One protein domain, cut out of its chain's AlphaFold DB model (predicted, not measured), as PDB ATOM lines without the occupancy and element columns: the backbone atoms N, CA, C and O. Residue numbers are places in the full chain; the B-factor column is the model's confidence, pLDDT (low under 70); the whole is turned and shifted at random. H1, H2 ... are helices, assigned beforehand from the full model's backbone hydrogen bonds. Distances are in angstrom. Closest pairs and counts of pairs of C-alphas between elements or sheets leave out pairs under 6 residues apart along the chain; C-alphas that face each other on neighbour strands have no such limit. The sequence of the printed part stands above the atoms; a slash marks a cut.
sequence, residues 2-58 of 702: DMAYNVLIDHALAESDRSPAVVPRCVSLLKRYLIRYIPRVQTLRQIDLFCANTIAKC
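Overview. This is residues 2 to 58 of the 702 residues of an uncharacterized protein of Zea mays (UniProt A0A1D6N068). The longest helix, H3, packs along one helix, H1, of a helical hairpin, H1 and H2, and the three make a triangle of lengthwise helices. The printed part has 57 residues with three named helices, in the order H1, H2, H3, and no named strand; the class is all helix. It is compact, with a radius of gyration of the C-alphas of 10.8 A, and elongated, spanning 29 by 18 by 16 A.

Arrangement. H3, residues 41 to 58, touches H1, residues 2 to 14, with residues 43 to 50 alone; the closest C-alphas, of Thr 43 and Asp 2, are 6.4 A apart. They run the same way at a shallow tilt of 20 degrees. H1 touches H2, residues 22 to 36, in a hairpin, opposite ways at a shallow tilt of 16 degrees; their closest C-alphas, of Ala 12 and Val 23, are 5.0 A apart. H2 and H3 are near each other, their closest C-alphas 8.4 A apart. Every O i to N i+4 pair is within hydrogen-bond range in H1 and H3; in H2, 9 of 11 are.

Along the chain. H3 is 25.6 A long from C-alpha 41 to C-alpha 58 at (-2.337, 9.847, 37.359). H2 measures 21.4 A, and H1 18.0 A from C-alpha 2 at (11.065, -6.789, 51.974).

Size, cuts and confidence. The farthest C-alphas, of Arg 18 and Val 41, are 30.1 A apart. The printed part has no cut. The link H2 to H3 is tight and H1 to H2 short. Residues 17, 20 and 58 have pLDDT under 70.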
ATOM      1  N   ASP A   2      11.450  -6.955  53.393       72.19
ATOM      2  CA  ASP A   2      11.065  -6.789  51.974       72.19
ATOM      3  C   ASP A   2       9.659  -7.324  51.644       72.19
ATOM      4  O   ASP A   2       8.922  -6.704  50.884       72.19
ATOM      5  N   MET A   3       9.232  -8.406  52.307       76.81
ATOM      6  CA  MET A   3       7.868  -8.936  52.178       76.81
ATOM      7  C   MET A   3       6.781  -7.911  52.530       76.81
ATOM      8  O   MET A   3       5.751  -7.893  51.873       76.81
ATOM      9  N   ALA A   4       6.996  -7.029  53.512       81.44
ATOM     10  CA  ALA A   4       6.002  -6.017  53.878       81.44
ATOM     11  C   ALA A   4       5.850  -4.949  52.783       81.44
ATOM     12  O   ALA A   4       4.737  -4.520  52.487       81.44
ATOM     13  N   TYR A   5       6.955  -4.558  52.143       86.56
ATOM     14  CA  TYR A   5       6.941  -3.649  50.996       86.56
ATOM     15  C   TYR A   5       6.258  -4.281  49.783       86.56
ATOM     16  O   TYR A   5       5.422  -3.632  49.156       86.56
ATOM     17  N   ASN A   6       6.542  -5.556  49.514       85.31
ATOM     18  CA  ASN A   6       5.899  -6.302  48.435       85.31
ATOM     19  C   ASN A   6       4.398  -6.454  48.685       85.31
ATOM     20  O   ASN A   6       3.615  -6.124  47.808       85.31
ATOM     21  N   VAL A   7       3.978  -6.798  49.907       88.62
ATOM     22  CA  VAL A   7       2.554  -6.861  50.280       88.62
ATOM     23  C   VAL A   7       1.864  -5.505  50.108       88.62
ATOM     24  O   VAL A   7       0.737  -5.460  49.627       88.62
ATOM     25  N   LEU A   8       2.514  -4.389  50.457       88.44
ATOM     26  CA  LEU A   8       1.943  -3.051  50.255       88.44
ATOM     27  C   LEU A   8       1.792  -2.695  48.772       88.44
ATOM     28  O   LEU A   8       0.782  -2.097  48.400       88.44
ATOM     29  N   ILE A   9       2.777  -3.047  47.943       89.00
ATOM     30  CA  ILE A   9       2.736  -2.839  46.490       89.00
ATOM     31  C   ILE A   9       1.666  -3.735  45.864       89.00
ATOM     32  O   ILE A   9       0.802  -3.233  45.151       89.00
ATOM     33  N   ASP A  10       1.666  -5.029  46.175       86.44
ATOM     34  CA  ASP A  10       0.725  -6.012  45.640       86.44
ATOM     35  C   ASP A  10      -0.710  -5.683  46.053       86.44
ATOM     36  O   ASP A  10      -1.613  -5.710  45.220       86.44
ATOM     37  N   HIS A  11      -0.930  -5.281  47.309       86.38
ATOM     38  CA  HIS A  11      -2.240  -4.840  47.782       86.38
ATOM     39  C   HIS A  11      -2.685  -3.544  47.097       86.38
ATOM     40  O   HIS A  11      -3.839  -3.432  46.684       86.38
ATOM     41  N   ALA A  12      -1.774  -2.578  46.921       86.50
ATOM     42  CA  ALA A  12      -2.073  -1.350  46.191       86.50
ATOM     43  C   ALA A  12      -2.417  -1.623  44.721       86.50
ATOM     44  O   ALA A  12      -3.309  -0.972  44.189       86.50
ATOM     45  N   LEU A  13      -1.744  -2.577  44.072       84.38
ATOM     46  CA  LEU A  13      -2.012  -2.965  42.688       84.38
ATOM     47  C   LEU A  13      -3.328  -3.744  42.561       84.38
ATOM     48  O   LEU A  13      -4.136  -3.407  41.698       84.38
ATOM     49  N   ALA A  14      -3.577  -4.720  43.439       83.94
ATOM     50  CA  ALA A  14      -4.764  -5.576  43.406       83.94
ATOM     51  C   ALA A  14      -6.070  -4.820  43.698       83.94
ATOM     52  O   ALA A  14      -7.097  -5.103  43.086       83.94
ATOM     53  N   GLU A  15      -6.035  -3.844  44.610       80.06
ATOM     54  CA  GLU A  15      -7.214  -3.063  45.006       80.06
ATOM     55  C   GLU A  15      -7.297  -1.692  44.314       80.06
ATOM     56  O   GLU A  15      -8.227  -0.929  44.584       80.06
ATOM     57  N   SER A  16      -6.373  -1.374  43.394       73.19
ATOM     58  CA  SER A  16      -6.348  -0.073  42.702       73.19
ATOM     59  C   SER A  16      -7.641   0.235  41.941       73.19
ATOM     60  O   SER A  16      -8.110   1.369  41.990       73.19
ATOM     61  N   ASP A  17      -8.267  -0.764  41.317       67.44
ATOM     62  CA  ASP A  17      -9.498  -0.577  40.534       67.44
ATOM     63  C   ASP A  17     -10.783  -0.661  41.383       67.44
ATOM     64  O   ASP A  17     -11.840  -0.184  40.969       67.44
ATOM     65  N   ARG A  18     -10.712  -1.266  42.578       72.69
ATOM     66  CA  ARG A  18     -11.872  -1.523  43.457       72.69
ATOM     67  C   ARG A  18     -12.031  -0.488  44.563       72.69
ATOM     68  O   ARG A  18     -13.153  -0.129  44.911       72.69
ATOM     69  N   SER A  19     -10.921  -0.013  45.125       76.25
ATOM     70  CA  SER A  19     -10.910   0.935  46.235       76.25
ATOM     71  C   SER A  19      -9.791   1.964  46.052       76.25
ATOM     72  O   SER A  19      -8.679   1.804  46.565       76.25
ATOM     73  N   PRO A  20     -10.071   3.081  45.356       67.62
ATOM     74  CA  PRO A  20      -9.045   4.053  44.998       67.62
ATOM     75  C   PRO A  20      -8.384   4.758  46.194       67.62
ATOM     76  O   PRO A  20      -7.288   5.304  46.088       67.62
ATOM     77  N   ALA A  21      -8.999   4.693  47.376       75.81
ATOM     78  CA  ALA A  21      -8.422   5.205  48.617       75.81
ATOM     79  C   ALA A  21      -7.269   4.341  49.174       75.81
ATOM     80  O   ALA A  21      -6.530   4.807  50.048       75.81
ATOM     81  N   VAL A  22      -7.093   3.104  48.693       82.50
ATOM     82  CA  VAL A  22      -6.049   2.178  49.169       82.50
ATOM     83  C   VAL A  22      -4.662   2.639  48.731       82.50
ATOM     84  O   VAL A  22      -3.747   2.671  49.550       82.50
ATOM     85  N   VAL A  23      -4.500   3.093  47.489       82.81
ATOM     86  CA  VAL A  23      -3.189   3.511  46.961       82.81
ATOM     87  C   VAL A  23      -2.600   4.704  47.735       82.81
ATOM     88  O   VAL A  23      -1.454   4.587  48.168       82.81
ATOM     89  N   PRO A  24      -3.324   5.808  48.031       82.00
ATOM     90  CA  PRO A  24      -2.804   6.866  48.903       82.00
ATOM     91  C   PRO A  24      -2.401   6.383  50.303       82.00
ATOM     92  O   PRO A  24      -1.411   6.863  50.860       82.00
ATOM     93  N   ARG A  25      -3.136   5.419  50.877       84.44
ATOM     94  CA  ARG A  25      -2.811   4.832  52.188       84.44
ATOM     95  C   ARG A  25      -1.544   3.984  52.118       84.44
ATOM     96  O   ARG A  25      -0.667   4.158  52.961       84.44
ATOM     97  N   CYS A  26      -1.402   3.149  51.089       86.88
ATOM     98  CA  CYS A  26      -0.188   2.374  50.845       86.88
ATOM     99  C   CYS A  26       1.021   3.288  50.607       86.88
ATOM    100  O   CYS A  26       2.069   3.060  51.195       86.88
ATOM    101  N   VAL A  27       0.878   4.379  49.846       87.81
ATOM    102  CA  VAL A  27       1.953   5.365  49.621       87.81
ATOM    103  C   VAL A  27       2.359   6.080  50.916       87.81
ATOM    104  O   VAL A  27       3.547   6.289  51.157       87.81
ATOM    105  N   SER A  28       1.401   6.411  51.789       86.75
ATOM    106  CA  SER A  28       1.689   6.975  53.118       86.75
ATOM    107  C   SER A  28       2.461   5.990  54.008       86.75
ATOM    108  O   SER A  28       3.429   6.369  54.671       86.75
ATOM    109  N   LEU A  29       2.090   4.704  53.970       87.69
ATOM    110  CA  LEU A  29       2.809   3.641  54.673       87.69
ATOM    111  C   LEU A  29       4.213   3.424  54.097       87.69
ATOM    112  O   LEU A  29       5.165   3.364  54.869       87.69
ATOM    113  N   LEU A  30       4.373   3.409  52.769       88.19
ATOM    114  CA  LEU A  30       5.679   3.340  52.105       88.19
ATOM    115  C   LEU A  30       6.581   4.500  52.538       88.19
ATOM    116  O   LEU A  30       7.723   4.272  52.923       88.19
ATOM    117  N   LYS A  31       6.055   5.734  52.561       86.88
ATOM    118  CA  LYS A  31       6.778   6.914  53.055       86.88
ATOM    119  C   LYS A  31       7.234   6.733  54.505       86.88
ATOM    120  O   LYS A  31       8.386   7.010  54.819       86.88
ATOM    121  N   ARG A  32       6.341   6.275  55.389       85.69
ATOM    122  CA  ARG A  32       6.646   6.078  56.814       85.69
ATOM    123  C   ARG A  32       7.674   4.971  57.038       85.69
ATOM    124  O   ARG A  32       8.543   5.123  57.893       85.69
ATOM    125  N   TYR A  33       7.571   3.870  56.299       86.00
ATOM    126  CA  TYR A  33       8.461   2.728  56.470       86.00
ATOM    127  C   TYR A  33       9.837   2.968  55.859       86.00
ATOM    128  O   TYR A  33      10.820   2.673  56.528       86.00
ATOM    129  N   LEU A  34       9.937   3.595  54.684       85.19
ATOM    130  CA  LEU A  34      11.228   3.868  54.039       85.19
ATOM    131  C   LEU A  34      12.133   4.811  54.845       85.19
ATOM    132  O   LEU A  34      13.347   4.730  54.713       85.19
ATOM    133  N   ILE A  35      11.565   5.682  55.691       82.56
ATOM    134  CA  ILE A  35      12.340   6.552  56.597       82.56
ATOM    135  C   ILE A  35      12.980   5.744  57.737       82.56
ATOM    136  O   ILE A  35      14.023   6.130  58.256       82.56
ATOM    137  N   ARG A  36      12.350   4.637  58.150       80.94
ATOM    138  CA  ARG A  36      12.737   3.876  59.346       80.94
ATOM    139  C   ARG A  36      13.435   2.553  59.028       80.94
ATOM    140  O   ARG A  36      14.221   2.084  59.840       80.94
ATOM    141  N   TYR A  37      13.153   1.958  57.870       84.44
ATOM    142  CA  TYR A  37      13.628   0.635  57.475       84.44
ATOM    143  C   TYR A  37      13.958   0.614  55.980       84.44
ATOM    144  O   TYR A  37      13.056   0.598  55.147       84.44
ATOM    145  N   ILE A  38      15.240   0.586  55.623       85.81
ATOM    146  CA  ILE A  38      15.678   0.598  54.220       85.81
ATOM    147  C   ILE A  38      15.625  -0.842  53.658       85.81
ATOM    148  O   ILE A  38      16.338  -1.702  54.175       85.81
ATOM    149  N   PRO A  39      14.792  -1.146  52.640       86.19
ATOM    150  CA  PRO A  39      14.722  -2.482  52.045       86.19
ATOM    151  C   PRO A  39      15.875  -2.742  51.063       86.19
ATOM    152  O   PRO A  39      16.627  -1.830  50.709       86.19
ATOM    153  N   ARG A  40      16.015  -3.986  50.579       87.12
ATOM    154  CA  ARG A  40      17.077  -4.335  49.613       87.12
ATOM    155  C   ARG A  40      16.938  -3.530  48.317       87.12
ATOM    156  O   ARG A  40      15.844  -3.133  47.919       87.12
ATOM    157  N   VAL A  41      18.045  -3.371  47.586       83.00
ATOM    158  CA  VAL A  41      18.105  -2.611  46.317       83.00
ATOM    159  C   VAL A  41      17.074  -3.093  45.282       83.00
ATOM    160  O   VAL A  41      16.535  -2.286  44.531       83.00
ATOM    161  N   GLN A  42      16.762  -4.392  45.247       83.31
ATOM    162  CA  GLN A  42      15.733  -4.955  44.360       83.31
ATOM    163  C   GLN A  42      14.331  -4.430  44.705       83.31
ATOM    164  O   GLN A  42      13.616  -3.954  43.827       83.31
ATOM    165  N   THR A  43      13.985  -4.437  45.988       86.81
ATOM    166  CA  THR A  43      12.713  -3.938  46.521       86.81
ATOM    167  C   THR A  43      12.611  -2.416  46.383       86.81
ATOM    168  O   THR A  43      11.571  -1.898  45.992       86.81
ATOM    169  N   LEU A  44      13.714  -1.681  46.578       87.56
ATOM    170  CA  LEU A  44      13.792  -0.247  46.267       87.56
ATOM    171  C   LEU A  44      13.468   0.036  44.791       87.56
ATOM    172  O   LEU A  44      12.658   0.914  44.500       87.56
ATOM    173  N   ARG A  45      14.023  -0.743  43.852       86.69
ATOM    174  CA  ARG A  45      13.690  -0.624  42.420       86.69
ATOM    175  C   ARG A  45      12.221  -0.945  42.132       86.69
ATOM    176  O   ARG A  45      11.621  -0.280  41.294       86.69
ATOM    177  N   GLN A  46      11.633  -1.921  42.823       87.00
ATOM    178  CA  GLN A  46      10.205  -2.241  42.695       87.00
ATOM    179  C   GLN A  46       9.314  -1.106  43.212       87.00
ATOM    180  O   GLN A  46       8.319  -0.779  42.568       87.00
ATOM    181  N   ILE A  47       9.694  -0.457  44.317       90.06
ATOM    182  CA  ILE A  47       8.995   0.726  44.833       90.06
ATOM    183  C   ILE A  47       9.101   1.893  43.839       90.06
ATOM    184  O   ILE A  47       8.088   2.531  43.555       90.06
ATOM    185  N   ASP A  48      10.287   2.161  43.274       89.69
ATOM    186  CA  ASP A  48      10.446   3.218  42.260       89.69
ATOM    187  C   ASP A  48       9.588   2.941  41.018       89.69
ATOM    188  O   ASP A  48       8.882   3.834  40.546       89.69
ATOM    189  N   LEU A  49       9.578   1.691  40.541       89.50
ATOM    190  CA  LEU A  49       8.763   1.259  39.406       89.50
ATOM    191  C   LEU A  49       7.260   1.398  39.698       89.50
ATOM    192  O   LEU A  49       6.516   1.917  38.867       89.50
ATOM    193  N   PHE A  50       6.810   0.989  40.887       91.69
ATOM    194  CA  PHE A  50       5.429   1.168  41.337       91.69
ATOM    195  C   PHE A  50       5.036   2.651  41.366       91.69
ATOM    196  O   PHE A  50       3.989   3.026  40.827       91.69
ATOM    197  N   CYS A  51       5.878   3.516  41.939       89.19
ATOM    198  CA  CYS A  51       5.609   4.948  41.994       89.19
ATOM    199  C   CYS A  51       5.602   5.587  40.600       89.19
ATOM    200  O   CYS A  51       4.698   6.369  40.312       89.19
ATOM    201  N   ALA A  52       6.547   5.235  39.725       86.38
ATOM    202  CA  ALA A  52       6.599   5.724  38.348       86.38
ATOM    203  C   ALA A  52       5.346   5.324  37.551       86.38
ATOM    204  O   ALA A  52       4.718   6.176  36.923       86.38
ATOM    205  N   ASN A  53       4.925   4.060  37.650       86.00
ATOM    206  CA  ASN A  53       3.723   3.558  36.982       86.00
ATOM    207  C   ASN A  53       2.443   4.207  37.526       86.00
ATOM    208  O   ASN A  53       1.519   4.490  36.768       86.00
ATOM    209  N   THR A  54       2.382   4.473  38.832       84.62
ATOM    210  CA  THR A  54       1.225   5.136  39.453       84.62
ATOM    211  C   THR A  54       1.160   6.617  39.075       84.62
ATOM    212  O   THR A  54       0.074   7.125  38.820       84.62
ATOM    213  N   ILE A  55       2.302   7.307  38.964       84.62
ATOM    214  CA  ILE A  55       2.363   8.686  38.445       84.62
ATOM    215  C   ILE A  55       1.892   8.724  36.986       84.62
ATOM    216  O   ILE A  55       1.044   9.547  36.658       84.62
ATOM    217  N   ALA A  56       2.363   7.797  36.144       79.69
ATOM    218  CA  ALA A  56       1.954   7.709  34.741       79.69
ATOM    219  C   ALA A  56       0.444   7.447  34.570       79.69
ATOM    220  O   ALA A  56      -0.164   7.952  33.635       79.69
ATOM    221  N   LYS A  57      -0.178   6.701  35.495       74.75
ATOM    222  CA  LYS A  57      -1.641   6.506  35.544       74.75
ATOM    223  C   LYS A  57      -2.409   7.735  36.056       74.75
ATOM    224  O   LYS A  57      -3.603   7.845  35.798       74.75
ATOM    225  N   CYS A  58      -1.750   8.626  36.798       69.31
ATOM    226  CA  CYS A  58      -2.337   9.847  37.359       69.31
ATOM    227  C   CYS A  58      -2.201  11.073  36.441       69.31
ATOM    228  O   CYS A  58      -2.854  12.081  36.706       69.31
TER     229      CYS A  58